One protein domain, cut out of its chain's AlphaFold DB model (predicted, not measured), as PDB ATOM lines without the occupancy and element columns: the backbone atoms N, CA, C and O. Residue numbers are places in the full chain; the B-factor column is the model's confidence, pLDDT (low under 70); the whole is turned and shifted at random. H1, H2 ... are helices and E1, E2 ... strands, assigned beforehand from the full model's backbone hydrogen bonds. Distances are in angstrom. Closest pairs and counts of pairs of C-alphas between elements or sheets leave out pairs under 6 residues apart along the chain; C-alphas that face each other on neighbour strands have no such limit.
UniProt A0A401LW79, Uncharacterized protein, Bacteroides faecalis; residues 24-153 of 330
ATOM      1  N   ASP A  24     -28.222  12.688   7.413       54.38
ATOM      2  CA  ASP A  24     -28.944  12.318   6.190       54.38
ATOM      3  C   ASP A  24     -28.055  11.857   5.021       54.38
ATOM      4  O   ASP A  24     -28.569  11.325   4.045       54.38
ATOM      5  N   ASN A  25     -26.726  11.973   5.140       75.12
ATOM      6  CA  ASN A  25     -25.779  11.678   4.053       75.12
ATOM      7  C   ASN A  25     -24.749  10.575   4.387       75.12
ATOM      8  O   ASN A  25     -23.718  10.457   3.717       75.12
ATOM      9  N   LEU A  26     -24.978   9.776   5.439       83.31
ATOM     10  CA  LEU A  26     -24.119   8.626   5.749       83.31
ATOM     11  C   LEU A  26     -24.280   7.557   4.663       83.31
ATOM     12  O   LEU A  26     -25.331   6.936   4.543       83.31
ATOM     13  N   TYR A  27     -23.213   7.309   3.909       86.81
ATOM     14  CA  TYR A  27     -23.191   6.283   2.873       86.81
ATOM     15  C   TYR A  27     -22.906   4.896   3.454       86.81
ATOM     16  O   TYR A  27     -23.620   3.937   3.162       86.81
ATOM     17  N   LYS A  28     -21.854   4.768   4.276       88.62
ATOM     18  CA  LYS A  28     -21.437   3.467   4.817       88.62
ATOM     19  C   LYS A  28     -20.612   3.612   6.090       88.62
ATOM     20  O   LYS A  28     -19.742   4.478   6.171       88.62
ATOM     21  N   THR A  29     -20.838   2.719   7.049       87.69
ATOM     22  CA  THR A  29     -19.982   2.550   8.231       87.69
ATOM     23  C   THR A  29     -19.109   1.323   8.042       87.69
ATOM     24  O   THR A  29     -19.606   0.229   7.778       87.69
ATOM     25  N   ILE A  30     -17.799   1.510   8.168       90.00
ATOM     26  CA  ILE A  30     -16.800   0.469   7.962       90.00
ATOM     27  C   ILE A  30     -16.142   0.134   9.296       90.00
ATOM     28  O   ILE A  30     -15.457   0.993   9.857       90.00
ATOM     29  N   PRO A  31     -16.290  -1.092   9.813       87.94
ATOM     30  CA  PRO A  31     -15.605  -1.470  11.033       87.94
ATOM     31  C   PRO A  31     -14.093  -1.562  10.811       87.94
ATOM     32  O   PRO A  31     -13.617  -2.044   9.777       87.94
ATOM     33  N   VAL A  32     -13.333  -1.133  11.817       81.62
ATOM     34  CA  VAL A  32     -11.901  -1.407  11.927       81.62
ATOM     35  C   VAL A  32     -11.719  -2.603  12.856       81.62
ATOM     36  O   VAL A  32     -11.979  -2.541  14.056       81.62
ATOM     37  N   VAL A  33     -11.247  -3.710  12.294       78.00
ATOM     38  CA  VAL A  33     -11.046  -4.971  13.001       78.00
ATOM     39  C   VAL A  33      -9.604  -5.092  13.427       78.00
ATOM     40  O   VAL A  33      -8.680  -5.079  12.611       78.00
ATOM     41  N   ARG A  34      -9.401  -5.277  14.723       74.88
ATOM     42  CA  ARG A  34      -8.077  -5.549  15.256       74.88
ATOM     43  C   ARG A  34      -7.705  -7.011  15.049       74.88
ATOM     44  O   ARG A  34      -8.478  -7.906  15.379       74.88
ATOM     45  N   TYR A  35      -6.497  -7.257  14.547       68.94
ATOM     46  CA  TYR A  35      -5.985  -8.619  14.430       68.94
ATOM     47  C   TYR A  35      -5.789  -9.264  15.812       68.94
ATOM     48  O   TYR A  35      -5.059  -8.730  16.656       68.94
ATOM     49  N   ILE A  36      -6.430 -10.419  16.017       64.88
ATOM     50  CA  ILE A  36      -6.332 -11.261  17.217       64.88
ATOM     51  C   ILE A  36      -5.988 -12.684  16.754       64.88
ATOM     52  O   ILE A  36      -6.829 -13.295  16.097       64.88
ATOM     53  N   PRO A  37      -4.800 -13.228  17.078       58.69
ATOM     54  CA  PRO A  37      -4.309 -14.490  16.514       58.69
ATOM     55  C   PRO A  37      -5.297 -15.661  16.554       58.69
ATOM     56  O   PRO A  37      -5.459 -16.349  15.549       58.69
ATOM     57  N   ASP A  38      -6.001 -15.834  17.673       59.19
ATOM     58  CA  ASP A  38      -6.833 -17.021  17.909       59.19
ATOM     59  C   ASP A  38      -8.331 -16.778  17.678       59.19
ATOM     60  O   ASP A  38      -9.139 -17.699  17.753       59.19
ATOM     61  N   ALA A  39      -8.721 -15.536  17.381       68.19
ATOM     62  CA  ALA A  39     -10.124 -15.143  17.266       68.19
ATOM     63  C   ALA A  39     -10.376 -14.157  16.119       68.19
ATOM     64  O   ALA A  39     -11.368 -13.434  16.140       68.19
ATOM     65  N   PHE A  40      -9.500 -14.107  15.109       72.31
ATOM     66  CA  PHE A  40      -9.573 -13.057  14.093       72.31
ATOM     67  C   PHE A  40     -10.861 -13.100  13.264       72.31
ATOM     68  O   PHE A  40     -11.510 -12.072  13.113       72.31
ATOM     69  N   LEU A  41     -11.268 -14.272  12.760       77.06
ATOM     70  CA  LEU A  41     -12.508 -14.385  11.980       77.06
ATOM     71  C   LEU A  41     -13.759 -14.075  12.828       77.06
ATOM     72  O   LEU A  41     -14.540 -13.226  12.402       77.06
ATOM     73  N   PRO A  42     -13.922 -14.636  14.048       77.50
ATOM     74  CA  PRO A  42     -14.985 -14.207  14.960       77.50
ATOM     75  C   PRO A  42     -14.966 -12.704  15.283       77.50
ATOM     76  O   PRO A  42     -16.023 -12.090  15.387       77.50
ATOM     77  N   ALA A  43     -13.782 -12.095  15.418       69.06
ATOM     78  CA  ALA A  43     -13.648 -10.661  15.664       69.06
ATOM     79  C   ALA A  43     -14.110  -9.821  14.462       69.06
ATOM     80  O   ALA A  43     -14.713  -8.770  14.662       69.06
ATOM     81  N   ILE A  44     -13.880 -10.291  13.229       79.25
ATOM     82  CA  ILE A  44     -14.436  -9.658  12.023       79.25
ATOM     83  C   ILE A  44     -15.965  -9.718  12.067       79.25
ATOM     84  O   ILE A  44     -16.611  -8.681  11.936       79.25
ATOM     85  N   ASP A  45     -16.546 -10.897  12.301       78.00
ATOM     86  CA  ASP A  45     -18.003 -11.058  12.377       78.00
ATOM     87  C   ASP A  45     -18.629 -10.173  13.466       78.00
ATOM     88  O   ASP A  45     -19.602  -9.466  13.203       78.00
ATOM     89  N   GLY A  46     -18.035 -10.140  14.662       74.06
ATOM     90  CA  GLY A  46     -18.499  -9.293  15.763       74.06
ATOM     91  C   GLY A  46     -18.409  -7.795  15.457       74.06
ATOM     92  O   GLY A  46     -19.281  -7.033  15.872       74.06
ATOM     93  N   SER A  47     -17.407  -7.370  14.682       78.25
ATOM     94  CA  SER A  47     -17.190  -5.951  14.366       78.25
ATOM     95  C   SER A  47     -18.295  -5.324  13.515       78.25
ATOM     96  O   SER A  47     -18.570  -4.135  13.653       78.25
ATOM     97  N   PHE A  48     -18.972  -6.113  12.677       77.12
ATOM     98  CA  PHE A  48     -20.109  -5.631  11.890       77.12
ATOM     99  C   PHE A  48     -21.341  -5.326  12.754       77.12
ATOM    100  O   PHE A  48     -22.230  -4.608  12.307       77.12
ATOM    101  N   ILE A  49     -21.391  -5.864  13.977       73.50
ATOM    102  CA  ILE A  49     -22.451  -5.612  14.958       73.50
ATOM    103  C   ILE A  49     -22.008  -4.495  15.911       73.50
ATOM    104  O   ILE A  49     -22.715  -3.503  16.091       73.50
ATOM    105  N   HIS A  50     -20.822  -4.645  16.508       70.12
ATOM    106  CA  HIS A  50     -20.256  -3.716  17.482       70.12
ATOM    107  C   HIS A  50     -18.761  -3.516  17.219       70.12
ATOM    108  O   HIS A  50     -17.940  -4.372  17.552       70.12
ATOM    109  N   SER A  51     -18.400  -2.360  16.658       67.62
ATOM    110  CA  SER A  51     -17.000  -1.974  16.482       67.62
ATOM    111  C   SER A  51     -16.616  -0.842  17.427       67.62
ATOM    112  O   SER A  51     -17.279   0.191  17.471       67.62
ATOM    113  N   ILE A  52     -15.512  -1.026  18.154       63.97
ATOM    114  CA  ILE A  52     -14.911   0.006  19.022       63.97
ATOM    115  C   ILE A  52     -14.281   1.130  18.178       63.97
ATOM    116  O   ILE A  52     -14.141   2.264  18.632       63.97
ATOM    117  N   GLU A  53     -13.904   0.810  16.939       75.44
ATOM    118  CA  GLU A  53     -13.323   1.740  15.978       75.44
ATOM    119  C   GLU A  53     -13.986   1.554  14.607       75.44
ATOM    120  O   GLU A  53     -14.139   0.427  14.130       75.44
ATOM    121  N   TYR A  54     -14.399   2.638  13.962       78.62
ATOM    122  CA  TYR A  54     -15.050   2.575  12.655       78.62
ATOM    123  C   TYR A  54     -14.769   3.825  11.823       78.62
ATOM    124  O   TYR A  54     -14.462   4.896  12.346       78.62
ATOM    125  N   LEU A  55     -14.882   3.675  10.507       85.81
ATOM    126  CA  LEU A  55     -14.806   4.753   9.533       85.81
ATOM    127  C   LEU A  55     -16.191   4.969   8.930       85.81
ATOM    128  O   LEU A  55     -16.724   4.085   8.262       85.81
ATOM    129  N   ASN A  56     -16.762   6.146   9.136       85.94
ATOM    130  CA  ASN A  56     -17.966   6.571   8.442       85.94
ATOM    131  C   ASN A  56     -17.591   7.285   7.144       85.94
ATOM    132  O   ASN A  56     -16.736   8.171   7.135       85.94
ATOM    133  N   ILE A  57     -18.254   6.905   6.058       86.69
ATOM    134  CA  ILE A  57     -18.154   7.549   4.752       86.69
ATOM    135  C   ILE A  57     -19.435   8.345   4.539       86.69
ATOM    136  O   ILE A  57     -20.521   7.765   4.539       86.69
ATOM    137  N   TYR A  58     -19.312   9.654   4.348       85.50
ATOM    138  CA  TYR A  58     -20.418  10.547   4.024       85.50
ATOM    139  C   TYR A  58     -20.250  11.069   2.598       85.50
ATOM    140  O   TYR A  58     -19.156  11.498   2.233       85.50
ATOM    141  N   ILE A  59     -21.324  11.055   1.809       82.00
ATOM    142  CA  ILE A  59     -21.347  11.639   0.460       82.00
ATOM    143  C   ILE A  59     -22.068  12.983   0.551       82.00
ATOM    144  O   ILE A  59     -23.238  13.029   0.917       82.00
ATOM    145  N   GLN A  60     -21.369  14.078   0.271       78.44
ATOM    146  CA  GLN A  60     -21.896  15.439   0.355       78.44
ATOM    147  C   GLN A  60     -21.811  16.094  -1.018       78.44
ATOM    148  O   GLN A  60     -20.763  16.626  -1.361       78.44
ATOM    149  N   ASP A  61     -22.903  16.060  -1.780       73.38
ATOM    150  CA  ASP A  61     -22.982  16.609  -3.139       73.38
ATOM    151  C   ASP A  61     -21.790  16.158  -4.017       73.38
ATOM    152  O   ASP A  61     -21.773  15.014  -4.474       73.38
ATOM    153  N   ASP A  62     -20.774  17.014  -4.191       69.44
ATOM    154  CA  ASP A  62     -19.561  16.771  -4.990       69.44
ATOM    155  C   ASP A  62     -18.326  16.308  -4.176       69.44
ATOM    156  O   ASP A  62     -17.252  16.097  -4.748       69.44
ATOM    157  N   ASP A  63     -18.430  16.165  -2.850       73.75
ATOM    158  CA  ASP A  63     -17.325  15.779  -1.962       73.75
ATOM    159  C   ASP A  63     -17.645  14.504  -1.160       73.75
ATOM    160  O   ASP A  63     -18.796  14.125  -0.931       73.75
ATOM    161  N   THR A  64     -16.600  13.807  -0.721       77.88
ATOM    162  CA  THR A  64     -16.715  12.655   0.180       77.88
ATOM    163  C   THR A  64     -15.955  12.953   1.459       77.88
ATOM    164  O   THR A  64     -14.761  13.235   1.415       77.88
ATOM    165  N   LEU A  65     -16.629  12.855   2.602       80.31
ATOM    166  CA  LEU A  65     -16.026  13.044   3.917       80.31
ATOM    167  C   LEU A  65     -15.843  11.693   4.611       80.31
ATOM    168  O   LEU A  65     -16.784  10.904   4.717       80.31
ATOM    169  N   TYR A  66     -14.646  11.451   5.143       81.06
ATOM    170  CA  TYR A  66     -14.334  10.260   5.927       81.06
ATOM    171  C   TYR A  66     -14.132  10.634   7.393       81.06
ATOM    172  O   TYR A  66     -13.201  11.364   7.729       81.06
ATOM    173  N   VAL A  67     -14.977  10.114   8.278       76.69
ATOM    174  CA  VAL A  67     -14.921  10.389   9.719       76.69
ATOM    175  C   VAL A  67     -14.539   9.113  10.444       76.69
ATOM    176  O   VAL A  67     -15.286   8.135  10.437       76.69
ATOM    177  N   GLN A  68     -13.369   9.110  11.067       75.50
ATOM    178  CA  GLN A  68     -12.925   8.005  11.899       75.50
ATOM    179  C   GLN A  68     -13.357   8.242  13.343       75.50
ATOM    180  O   GLN A  68     -13.028   9.270  13.933       75.50
ATOM    181  N   TYR A  69     -14.028   7.253  13.922       66.75
ATOM    182  CA  TYR A  69     -14.244   7.164  15.357       66.75
ATOM    183  C   TYR A  69     -13.300   6.124  15.945       66.75
ATOM    184  O   TYR A  69     -13.314   4.968  15.516       66.75
ATOM    185  N   ARG A  70     -12.482   6.523  16.918       66.94
ATOM    186  CA  ARG A  70     -11.478   5.662  17.545       66.94
ATOM    187  C   ARG A  70     -11.405   5.939  19.042       66.94
ATOM    188  O   ARG A  70     -10.942   6.997  19.442       66.94
ATOM    189  N   PHE A  71     -11.831   4.977  19.860       58.12
ATOM    190  CA  PHE A  71     -11.761   5.059  21.330       58.12
ATOM    191  C   PHE A  71     -12.363   6.349  21.923       58.12
ATOM    192  O   PHE A  71     -11.811   6.912  22.861       58.12
ATOM    193  N   GLY A  72     -13.476   6.844  21.374       49.56
ATOM    194  CA  GLY A  72     -14.081   8.098  21.840       49.56
ATOM    195  C   GLY A  72     -13.604   9.355  21.115       49.56
ATOM    196  O   GLY A  72     -14.274  10.380  21.206       49.56
ATOM    197  N   GLU A  73     -12.511   9.284  20.352       50.84
ATOM    198  CA  GLU A  73     -12.009  10.399  19.549       50.84
ATOM    199  C   GLU A  73     -12.591  10.385  18.133       50.84
ATOM    200  O   GLU A  73     -12.696   9.336  17.492       50.84
ATOM    201  N   LEU A  74     -12.915  11.575  17.627       61.28
ATOM    202  CA  LEU A  74     -13.336  11.807  16.246       61.28
ATOM    203  C   LEU A  74     -12.195  12.446  15.452       61.28
ATOM    204  O   LEU A  74     -11.583  13.416  15.903       61.28
ATOM    205  N   ARG A  75     -11.916  11.909  14.261       68.00
ATOM    206  CA  ARG A  75     -10.955  12.477  13.307       68.00
ATOM    207  C   ARG A  75     -11.551  12.548  11.912       68.00
ATOM    208  O   ARG A  75     -11.934  11.524  11.348       68.00
ATOM    209  N   ASP A  76     -11.530  13.743  11.339       67.44
ATOM    210  CA  ASP A  76     -12.082  14.005  10.014       67.44
ATOM    211  C   ASP A  76     -10.984  14.020   8.949       67.44
ATOM    212  O   ASP A  76      -9.956  14.695   9.071       67.44
ATOM    213  N   TYR A  77     -11.227  13.309   7.855       66.06
ATOM    214  CA  TYR A  77     -10.368  13.252   6.685       66.06
ATOM    215  C   TYR A  77     -11.197  13.614   5.454       66.06
ATOM    216  O   TYR A  77     -12.187  12.957   5.160       66.06
ATOM    217  N   LYS A  78     -10.768  14.625   4.690       60.62
ATOM    218  CA  LYS A  78     -11.406  14.956   3.403       60.62
ATOM    219  C   LYS A  78     -11.173  13.849   2.372       60.62
ATOM    220  O   LYS A  78     -12.020  13.012   2.155       60.62
ATOM    221  N   SER A  79      -9.966  13.756   1.815       60.47
ATOM    222  CA  SER A  79      -9.623  12.743   0.796       60.47
ATOM    223  C   SER A  79      -8.389  11.907   1.133       60.47
ATOM    224  O   SER A  79      -8.043  10.954   0.438       60.47
ATOM    225  N   LYS A  80      -7.694  12.260   2.218       67.62
ATOM    226  CA  LYS A  80      -6.341  11.762   2.484       67.62
ATOM    227  C   LYS A  80      -6.299  10.424   3.210       67.62
ATOM    228  O   LYS A  80      -5.242   9.813   3.203       67.62
ATOM    229  N   PHE A  81      -7.399   9.953   3.801       72.56
ATOM    230  CA  PHE A  81      -7.380   8.719   4.591       72.56
ATOM    231  C   PHE A  81      -6.869   7.530   3.769       72.56
ATOM    232  O   PHE A  81      -5.859   6.927   4.112       72.56
ATOM    233  N   PHE A  82      -7.515   7.229   2.644       73.94
ATOM    234  CA  PHE A  82      -7.147   6.085   1.807       73.94
ATOM    235  C   PHE A  82      -5.799   6.269   1.106       73.94
ATOM    236  O   PHE A  82      -5.009   5.330   1.047       73.94
ATOM    237  N   ALA A  83      -5.496   7.493   0.662       72.12
ATOM    238  CA  ALA A  83      -4.222   7.822   0.028       72.12
ATOM    239  C   ALA A  83      -3.029   7.651   0.985       72.12
ATOM    240  O   ALA A  83      -2.036   7.031   0.617       72.12
ATOM    241  N   VAL A  84      -3.147   8.140   2.227       68.12
ATOM    242  CA  VAL A  84      -2.133   7.956   3.281       68.12
ATOM    243  C   VAL A  84      -2.012   6.486   3.662       68.12
ATOM    244  O   VAL A  84      -0.919   6.035   3.970       68.12
ATOM    245  N   ASN A  85      -3.106   5.722   3.618       68.44
ATOM    246  CA  ASN A  85      -3.098   4.306   3.979       68.44
ATOM    247  C   ASN A  85      -2.754   3.348   2.821       68.44
ATOM    248  O   ASN A  85      -2.639   2.146   3.052       68.44
ATOM    249  N   HIS A  86      -2.557   3.862   1.601       72.75
ATOM    250  CA  HIS A  86      -2.381   3.073   0.373       72.75
ATOM    251  C   HIS A  86      -3.464   1.998   0.178       72.75
ATOM    252  O   HIS A  86      -3.185   0.882  -0.259       72.75
ATOM    253  N   ILE A  87      -4.707   2.335   0.526       76.81
ATOM    254  CA  ILE A  87      -5.870   1.467   0.346       76.81
ATOM    255  C   ILE A  87      -6.613   1.885  -0.925       76.81
ATOM    256  O   ILE A  87      -6.886   3.067  -1.137       76.81
ATOM    257  N   ASP A  88      -7.003   0.903  -1.733       77.06
ATOM    258  CA  ASP A  88      -7.943   1.106  -2.830       77.06
ATOM    259  C   ASP A  88      -9.348   1.395  -2.300       77.06
ATOM    260  O   ASP A  88      -9.917   0.623  -1.529       77.06
ATOM    261  N   THR A  89      -9.903   2.525  -2.723       79.94
ATOM    262  CA  THR A  89     -11.219   3.001  -2.302       79.94
ATOM    263  C   THR A  89     -12.358   2.262  -2.986       79.94
ATOM    264  O   THR A  89     -13.447   2.204  -2.419       79.94
ATOM    265  N   LYS A  90     -12.150   1.676  -4.176       82.81
ATOM    266  CA  LYS A  90     -13.238   1.109  -4.993       82.81
ATOM    267  C   LYS A  90     -14.110   0.101  -4.233       82.81
ATOM    268  O   LYS A  90     -15.331   0.239  -4.299       82.81
ATOM    269  N   PRO A  91     -13.555  -0.856  -3.459       82.69
ATOM    270  CA  PRO A  91     -14.369  -1.814  -2.708       82.69
ATOM    271  C   PRO A  91     -15.275  -1.186  -1.647       82.69
ATOM    272  O   PRO A  91     -16.283  -1.765  -1.256       82.69
ATOM    273  N   PHE A  92     -14.938   0.009  -1.166       85.75
ATOM    274  CA  PHE A  92     -15.696   0.677  -0.115       85.75
ATOM    275  C   PHE A  92     -17.006   1.270  -0.634       85.75
ATOM    276  O   PHE A  92     -17.922   1.469   0.162       85.75
ATOM    277  N   PHE A  93     -17.126   1.442  -1.956       85.06
ATOM    278  CA  PHE A  93     -18.318   1.932  -2.650       85.06
ATOM    279  C   PHE A  93     -19.126   0.825  -3.351       85.06
ATOM    280  O   PHE A  93     -19.948   1.104  -4.224       85.06
ATOM    281  N   THR A  94     -18.912  -0.443  -2.980       83.62
ATOM    282  CA  THR A  94     -19.761  -1.563  -3.413       83.62
ATOM    283  C   THR A  94     -20.756  -1.968  -2.313       83.62
ATOM    284  O   THR A  94     -20.565  -1.617  -1.141       83.62
ATOM    285  N   PRO A  95     -21.809  -2.742  -2.645       81.94
ATOM    286  CA  PRO A  95     -22.732  -3.303  -1.651       81.94
ATOM    287  C   PRO A  95     -22.095  -4.337  -0.711       81.94
ATOM    288  O   PRO A  95     -22.713  -4.722   0.281       81.94
ATOM    289  N   ASP A  96     -20.882  -4.812  -1.009       85.50
ATOM    290  CA  ASP A  96     -20.229  -5.859  -0.228       85.50
ATOM    291  C   ASP A  96     -19.918  -5.385   1.198       85.50
ATOM    292  O   ASP A  96     -19.629  -4.212   1.449       85.50
ATOM    293  N   SER A  97     -19.924  -6.308   2.160       87.75
ATOM    294  CA  SER A  97     -19.488  -5.994   3.523       87.75
ATOM    295  C   SER A  97     -17.970  -5.844   3.539       87.75
ATOM    296  O   SER A  97     -17.249  -6.802   3.269       87.75
ATOM    297  N   VAL A  98     -17.474  -4.651   3.855       91.12
ATOM    298  CA  VAL A  98     -16.036  -4.362   3.903       91.12
ATOM    299  C   VAL A  98     -15.613  -3.984   5.308       91.12
ATOM    300  O   VAL A  98     -16.413  -3.475   6.089       91.12
ATOM    301  N   PHE A  99     -14.352  -4.235   5.623       89.31
ATOM    302  CA  PHE A  99     -13.756  -3.932   6.913       89.31
ATOM    303  C   PHE A  99     -12.299  -3.529   6.727       89.31
ATOM    304  O   PHE A  99     -11.631  -3.957   5.787       89.31
ATOM    305  N   ILE A 100     -11.786  -2.711   7.633       87.75
ATOM    306  CA  ILE A 100     -10.375  -2.337   7.668       87.75
ATOM    307  C   ILE A 100      -9.683  -3.228   8.690       87.75
ATOM    308  O   ILE A 100     -10.240  -3.498   9.749       87.75
ATOM    309  N   VAL A 101      -8.471  -3.694   8.399       78.31
ATOM    310  CA  VAL A 101      -7.693  -4.488   9.350       78.31
ATOM    311  C   VAL A 101      -6.647  -3.607  10.003       78.31
ATOM    312  O   VAL A 101      -5.739  -3.089   9.357       78.31
ATOM    313  N   SER A 102      -6.743  -3.495  11.322       74.62
ATOM    314  CA  SER A 102      -5.687  -2.940  12.148       74.62
ATOM    315  C   SER A 102      -4.807  -4.074  12.667       74.62
ATOM    316  O   SER A 102      -5.153  -4.796  13.610       74.62
ATOM    317  N   PHE A 103      -3.633  -4.224  12.062       62.38
ATOM    318  CA  PHE A 103      -2.534  -4.923  12.715       62.38
ATOM    319  C   PHE A 103      -1.937  -3.950  13.731       62.38
ATOM    320  O   PHE A 103      -1.471  -2.868  13.369       62.38
ATOM    321  N   ARG A 104      -2.018  -4.288  15.026       54.03
ATOM    322  CA  ARG A 104      -1.461  -3.442  16.092       54.03
ATOM    323  C   ARG A 104       0.005  -3.155  15.722       54.03
ATOM    324  O   ARG A 104       0.754  -4.112  15.563       54.03
ATOM    325  N   ASN A 105       0.346  -1.866  15.597       45.31
ATOM    326  CA  ASN A 105       1.636  -1.277  15.190       45.31
ATOM    327  C   ASN A 105       1.829  -0.757  13.749       45.31
ATOM    328  O   ASN A 105       2.939  -0.347  13.430       45.31
ATOM    329  N   GLU A 106       0.794  -0.634  12.912       42.66
ATOM    330  CA  GLU A 106       0.881   0.338  11.797       42.66
ATOM    331  C   GLU A 106       0.541   1.768  12.261       42.66
ATOM    332  O   GLU A 106       1.019   2.736  11.681       42.66
ATOM    333  N   ALA A 107      -0.177   1.916  13.380       37.66
ATOM    334  CA  ALA A 107      -0.418   3.194  14.044       37.66
ATOM    335  C   ALA A 107       0.803   3.694  14.832       37.66
ATOM    336  O   ALA A 107       0.830   3.631  16.060       37.66
ATOM    337  N   ILE A 108       1.813   4.182  14.111       37.69
ATOM    338  CA  ILE A 108       2.885   5.014  14.668       37.69
ATOM    339  C   ILE A 108       2.278   6.381  15.028       37.69
ATOM    340  O   ILE A 108       1.367   6.855  14.350       37.69
ATOM    341  N   ASN A 109       2.788   7.040  16.071       38.50
ATOM    342  CA  ASN A 109       2.350   8.359  16.560       38.50
ATOM    343  C   ASN A 109       2.634   9.526  15.574       38.50
ATOM    344  O   ASN A 109       2.734  10.685  15.964       38.50
ATOM    345  N   VAL A 110       2.796   9.215  14.285       38.22
ATOM    346  CA  VAL A 110       3.057  10.148  13.195       38.22
ATOM    347  C   VAL A 110       1.808  10.158  12.308       38.22
ATOM    348  O   VAL A 110       1.533   9.155  11.649       38.22
ATOM    349  N   PRO A 111       1.055  11.269  12.232       39.22
ATOM    350  CA  PRO A 111      -0.230  11.345  11.521       39.22
ATOM    351  C   PRO A 111      -0.149  11.123   9.996       39.22
ATOM    352  O   PRO A 111      -1.176  11.137   9.322       39.22
ATOM    353  N   TYR A 112       1.054  10.918   9.450       41.50
ATOM    354  CA  TYR A 112       1.329  10.751   8.021       41.50
ATOM    355  C   TYR A 112       1.826   9.352   7.638       41.50
ATOM    356  O   TYR A 112       2.058   9.109   6.455       41.50
ATOM    357  N   LEU A 113       2.024   8.441   8.600       37.94
ATOM    358  CA  LEU A 113       2.410   7.064   8.289       37.94
ATOM    359  C   LEU A 113       1.158   6.210   8.028       37.94
ATOM    360  O   LEU A 113       0.152   6.413   8.703       37.94
ATOM    361  N   PRO A 114       1.179   5.272   7.064       46.47
ATOM    362  CA  PRO A 114       0.014   4.442   6.759       46.47
ATOM    363  C   PRO A 114      -0.248   3.486   7.929       46.47
ATOM    364  O   PRO A 114       0.595   2.627   8.201       46.47
ATOM    365  N   ILE A 115      -1.395   3.636   8.596       59.09
ATOM    366  CA  ILE A 115      -1.774   2.907   9.815       59.09
ATOM    367  C   ILE A 115      -2.766   1.747   9.560       59.09
ATOM    368  O   ILE A 115      -3.015   0.939  10.457       59.09
ATOM    369  N   TYR A 116      -3.322   1.663   8.346       66.88
ATOM    370  CA  TYR A 116      -4.329   0.689   7.914       66.88
ATOM    371  C   TYR A 116      -4.049   0.158   6.502       66.88
ATOM    372  O   TYR A 116      -4.835   0.355   5.586       66.88
ATOM    373  N   ARG A 117      -2.927  -0.517   6.263       67.12
ATOM    374  CA  ARG A 117      -2.546  -0.968   4.906       67.12
ATOM    375  C   ARG A 117      -3.220  -2.265   4.449       67.12
ATOM    376  O   ARG A 117      -2.802  -2.849   3.448       67.12
ATOM    377  N   VAL A 118      -4.170  -2.786   5.219       74.19
ATOM    378  CA  VAL A 118      -4.914  -4.005   4.890       74.19
ATOM    379  C   VAL A 118      -6.385  -3.749   5.148       74.19
ATOM    380  O   VAL A 118      -6.776  -3.230   6.189       74.19
ATOM    381  N   TYR A 119      -7.207  -4.166   4.202       86.12
ATOM    382  CA  TYR A 119      -8.653  -4.191   4.332       86.12
ATOM    383  C   TYR A 119      -9.159  -5.546   3.850       86.12
ATOM    384  O   TYR A 119      -8.421  -6.310   3.221       86.12
ATOM    385  N   GLY A 120     -10.408  -5.859   4.153       88.62
ATOM    386  CA  GLY A 120     -11.042  -7.062   3.660       88.62
ATOM    387  C   GLY A 120     -12.477  -6.842   3.224       88.62
ATOM    388  O   GLY A 120     -13.121  -5.846   3.548       88.62
ATOM    389  N   ILE A 121     -12.950  -7.805   2.449       89.94
ATOM    390  CA  ILE A 121     -14.285  -7.874   1.881       89.94
ATOM    391  C   ILE A 121     -14.846  -9.241   2.256       89.94
ATOM    392  O   ILE A 121     -14.188 -10.269   2.062       89.94
ATOM    393  N   LYS A 122     -16.062  -9.260   2.792       87.12
ATOM    394  CA  LYS A 122     -16.864 -10.468   2.957       87.12
ATOM    395  C   LYS A 122     -17.774 -10.588   1.739       87.12
ATOM    396  O   LYS A 122     -18.730  -9.827   1.602       87.12
ATOM    397  N   LYS A 123     -17.462 -11.543   0.865       81.44
ATOM    398  CA  LYS A 123     -18.208 -11.837  -0.364       81.44
ATOM    399  C   LYS A 123     -18.515 -13.327  -0.424       81.44
ATOM    400  O   LYS A 123     -17.627 -14.145  -0.190       81.44
ATOM    401  N   ASP A 124     -19.773 -13.681  -0.674       82.19
ATOM    402  CA  ASP A 124     -20.242 -15.073  -0.764       82.19
ATOM    403  C   ASP A 124     -19.841 -15.937   0.451       82.19
ATOM    404  O   ASP A 124     -19.397 -17.079   0.328       82.19
ATOM    405  N   GLY A 125     -19.926 -15.354   1.654       79.12
ATOM    406  CA  GLY A 125     -19.559 -16.013   2.913       79.12
ATOM    407  C   GLY A 125     -18.051 -16.192   3.141       79.12
ATOM    408  O   GLY A 125     -17.658 -16.789   4.141       79.12
ATOM    409  N   LYS A 126     -17.197 -15.671   2.252       82.81
ATOM    410  CA  LYS A 126     -15.734 -15.768   2.345       82.81
ATOM    411  C   LYS A 126     -15.105 -14.408   2.612       82.81
ATOM    412  O   LYS A 126     -15.544 -13.394   2.079       82.81
ATOM    413  N   TYR A 127     -14.031 -14.419   3.395       85.50
ATOM    414  CA  TYR A 127     -13.206 -13.244   3.647       85.50
ATOM    415  C   TYR A 127     -12.028 -13.197   2.685       85.50
ATOM    416  O   TYR A 127     -11.199 -14.113   2.656       85.50
ATOM    417  N   LEU A 128     -11.946 -12.110   1.928       86.88
ATOM    418  CA  LEU A 128     -10.827 -11.794   1.055       86.88
ATOM    419  C   LEU A 128     -10.169 -10.504   1.528       86.88
ATOM    420  O   LEU A 128     -10.852  -9.593   1.976       86.88
ATOM    421  N   PHE A 129      -8.849 -10.436   1.429       86.00
ATOM    422  CA  PHE A 129      -8.039  -9.351   1.965       86.00
ATOM    423  C   PHE A 129      -7.296  -8.661   0.832       86.00
ATOM    424  O   PHE A 129      -6.608  -9.323   0.052       86.00
ATOM    425  N   GLY A 130      -7.460  -7.346   0.751       83.19
ATOM    426  CA  GLY A 130      -6.832  -6.509  -0.254       83.19
ATOM    427  C   GLY A 130      -5.398  -6.165   0.110       83.19
ATOM    428  O   GLY A 130      -5.123  -5.691   1.216       83.19
ATOM    429  N   LEU A 131      -4.500  -6.377  -0.846       73.44
ATOM    430  CA  LEU A 131      -3.145  -5.842  -0.847       73.44
ATOM    431  C   LEU A 131      -2.911  -5.094  -2.155       73.44
ATOM    432  O   LEU A 131      -3.319  -5.556  -3.221       73.44
ATOM    433  N   LEU A 132      -2.218  -3.965  -2.065       66.19
ATOM    434  CA  LEU A 132      -1.682  -3.287  -3.235       66.19
ATOM    435  C   LEU A 132      -0.383  -4.000  -3.641       66.19
ATOM    436  O   LEU A 132       0.564  -4.051  -2.858       66.19
ATOM    437  N   THR A 133      -0.349  -4.600  -4.828       64.75
ATOM    438  CA  THR A 133       0.825  -5.279  -5.401       64.75
ATOM    439  C   THR A 133       1.041  -4.718  -6.800       64.75
ATOM    440  O   THR A 133       0.120  -4.724  -7.607       64.75
ATOM    441  N   ASP A 134       2.224  -4.160  -7.065       63.28
ATOM    442  CA  ASP A 134       2.587  -3.573  -8.367       63.28
ATOM    443  C   ASP A 134       1.605  -2.507  -8.897       63.28
ATOM    444  O   ASP A 134       1.395  -2.358 -10.096       63.28
ATOM    445  N   GLY A 135       0.997  -1.735  -7.988       62.06
ATOM    446  CA  GLY A 135       0.046  -0.670  -8.331       62.06
ATOM    447  C   GLY A 135      -1.389  -1.145  -8.571       62.06
ATOM    448  O   GLY A 135      -2.275  -0.307  -8.735       62.06
ATOM    449  N   GLU A 136      -1.643  -2.453  -8.515       68.12
ATOM    450  CA  GLU A 136      -2.979  -3.034  -8.612       68.12
ATOM    451  C   GLU A 136      -3.420  -3.679  -7.299       68.12
ATOM    452  O   GLU A 136      -2.639  -4.227  -6.517       68.12
ATOM    453  N   THR A 137      -4.722  -3.618  -7.052       73.69
ATOM    454  CA  THR A 137      -5.341  -4.278  -5.911       73.69
ATOM    455  C   THR A 137      -5.571  -5.746  -6.218       73.69
ATOM    456  O   THR A 137      -6.332  -6.081  -7.125       73.69
ATOM    457  N   GLN A 138      -5.015  -6.623  -5.388       83.25
ATOM    458  CA  GLN A 138      -5.311  -8.052  -5.432       83.25
ATOM    459  C   GLN A 138      -5.959  -8.519  -4.126       83.25
ATOM    460  O   GLN A 138      -5.588  -8.090  -3.032       83.25
ATOM    461  N   LEU A 139      -6.956  -9.398  -4.259       85.94
ATOM    462  CA  LEU A 139      -7.729  -9.959  -3.153       85.94
ATOM    463  C   LEU A 139      -7.281 -11.393  -2.864       85.94
ATOM    464  O   LEU A 139      -7.335 -12.258  -3.737       85.94
ATOM    465  N   TYR A 140      -6.906 -11.665  -1.617       82.69
ATOM    466  CA  TYR A 140      -6.361 -12.958  -1.201       82.69
ATOM    467  C   TYR A 140      -7.121 -13.554  -0.012       82.69
ATOM    468  O   TYR A 140      -7.522 -12.818   0.890       82.69
ATOM    469  N   PRO A 141      -7.253 -14.890   0.091       84.38
ATOM    470  CA  PRO A 141      -7.571 -15.532   1.364       84.38
ATOM    471  C   PRO A 141      -6.546 -15.153   2.440       84.38
ATOM    472  O   PRO A 141      -5.367 -14.977   2.129       84.38
ATOM    473  N   PHE A 142      -6.960 -15.095   3.709       80.06
ATOM    474  CA  PHE A 142      -6.123 -14.584   4.806       80.06
ATOM    475  C   PHE A 142      -4.711 -15.191   4.855       80.06
ATOM    476  O   PHE A 142      -3.721 -14.467   4.891       80.06
ATOM    477  N   LYS A 143      -4.600 -16.526   4.790       78.69
ATOM    478  CA  LYS A 143      -3.298 -17.212   4.804       78.69
ATOM    479  C   LYS A 143      -2.404 -16.767   3.639       78.69
ATOM    480  O   LYS A 143      -1.232 -16.481   3.845       78.69
ATOM    481  N   LYS A 144      -2.974 -16.669   2.434       79.56
ATOM    482  CA  LYS A 144      -2.240 -16.265   1.231       79.56
ATOM    483  C   LYS A 144      -1.818 -14.799   1.293       79.56
ATOM    484  O   LYS A 144      -0.712 -14.476   0.887       79.56
ATOM    485  N   MET A 145      -2.662 -13.937   1.859       83.25
ATOM    486  CA  MET A 145      -2.325 -12.539   2.136       83.25
ATOM    487  C   MET A 145      -1.075 -12.439   3.021       83.25
ATOM    488  O   MET A 145      -0.161 -11.684   2.695       83.25
ATOM    489  N   LEU A 146      -0.991 -13.243   4.090       73.81
ATOM    490  CA  LEU A 146       0.190 -13.264   4.959       73.81
ATOM    491  C   LEU A 146       1.449 -13.718   4.212       73.81
ATOM    492  O   LEU A 146       2.503 -13.114   4.376       73.81
ATOM    493  N   GLU A 147       1.340 -14.751   3.376       77.12
ATOM    494  CA  GLU A 147       2.457 -15.237   2.556       77.12
ATOM    495  C   GLU A 147       2.943 -14.172   1.564       77.12
ATOM    496  O   GLU A 147       4.143 -13.952   1.450       77.12
ATOM    497  N   VAL A 148       2.028 -13.482   0.879       76.38
ATOM    498  CA  VAL A 148       2.377 -12.425  -0.085       76.38
ATOM    499  C   VAL A 148       3.017 -11.229   0.623       76.38
ATOM    500  O   VAL A 148       4.036 -10.717   0.171       76.38
ATOM    501  N   ARG A 149       2.449 -10.792   1.753       72.44
ATOM    502  CA  ARG A 149       2.906  -9.594   2.471       72.44
ATOM    503  C   ARG A 149       4.186  -9.808   3.276       72.44
ATOM    504  O   ARG A 149       5.001  -8.897   3.364       72.44
ATOM    505  N   TYR A 150       4.342 -10.974   3.900       67.19
ATOM    506  CA  TYR A 150       5.424 -11.253   4.853       67.19
ATOM    507  C   TYR A 150       6.398 -12.338   4.372       67.19
ATOM    508  O   TYR A 150       7.314 -12.705   5.106       67.19
ATOM    509  N   GLY A 151       6.210 -12.882   3.167       72.00
ATOM    510  CA  GLY A 151       7.006 -13.973   2.597       72.00
ATOM    511  C   GLY A 151       6.586 -15.366   3.083       72.00
ATOM    512  O   GLY A 151       6.621 -16.323   2.313       72.00
ATOM    513  N   SER A 152       6.148 -15.500   4.338       68.81
ATOM    514  CA  SER A 152       5.558 -16.733   4.877       68.81
ATOM    515  C   SER A 152       4.709 -16.478   6.124       68.81
ATOM    516  O   SER A 152       4.809 -15.437   6.781       68.81
ATOM    517  N   VAL A 153       3.883 -17.463   6.491       68.44
ATOM    518  CA  VAL A 153       3.111 -17.432   7.745       68.44
ATOM    519  C   VAL A 153       4.047 -17.484   8.956       68.44
ATOM    520  O   VAL A 153       3.790 -16.840   9.974       68.44
TER     521      VAL A 153
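This is residues 24 to 153 of the 330 residues of an uncharacterized protein of Bacteroides faecalis (UniProt A0A401LW79). One strongly twisted, curled sheet of eight strands makes the body: E1 joins a group of three strands, E2 to E4, to a group of four, E5 to E8. H1 packs across one face over E5, H2 is on the opposite face near E3, and H4 runs along E7 near the other edge of the sheet. The printed part has 130 residues, in the order E1 H1 E2 E3 E4 H2 H3 E5 E6 E7 E8 H4, of mixed class. The sheet's order is E4 E3 E2 E1 E5 E6 E7 E8, mixed, with E1 and E5 parallel. The whole is compact, with a radius of gyration of the C-alphas of 14.3 A and spans of 43 by 29 by 27 A.

E1, residues 26 to 34, is staggered: residues 26 to 31 pair with E2, residues 53 to 60, antiparallel, and residues 32 to 34 with E5, residues 97 to 102, parallel. N 30 and O 55 are 2.8 A apart, and N 33 and O 100 2.7 A, both within hydrogen-bond range. H1, residues 40 to 47, lies over E5 at a height over the sheet of 7.8 A and runs across the strands, at 64 degrees to E5 on the local plane; the closest C-alphas of H1 and E1 are those of Ser 47 and Pro 31, 5.8 A. E2, E3, residues 63 to 70, and E4, residues 73 to 77, form a meander, each strand the antiparallel neighbour of the one before; N 56 and O 67 are 2.8 A apart, N 68 and O 75 2.8 A. H2, residues 80 to 85, is on the face opposite to H1, over none of the strands; its closest C-alpha to E3 is Phe 81, 7.2 A from that of Tyr 66. H3, residues 90 to 93, stands at the sheet's level, only just, with a height of 3.6 A. E5, E6, residues 118 to 123, E7, residues 126 to 133, and E8, residues 136 to 141, form a second meander; N 99 and O 120 are 2.9 A apart, N 121 and O 128 2.8 A, N 131 and O 138 3.0 A. H4, residues 142 to 150, lies over E7 and only just over E8, on which 3 of its C-alphas fall; it runs along the strands, at 9 degrees to E7 on the local plane. Each O i to N i+4 pair is within hydrogen-bond range in H1, H2 and H4; H3 is too short for one.

E1 begins at C-alpha 26 (-24.119, 8.626, 5.749) and is 23.4 A long; E2 is 22.5 A, E3 22.7 A, E7 21.1 A and H4 12.0 A. H4 ends at C-alpha 150 (5.424, -11.253, 4.853).

The C-alphas of Asp 24 and Ser 152 are the two farthest apart, 45.1 A. The printed part has no cut. The link E5 to E6, residues 103 to 117, is long. The mean pLDDT of the printed part is 72.7; 47 residues are under 70, among them 69 to 80 and 103 to 117.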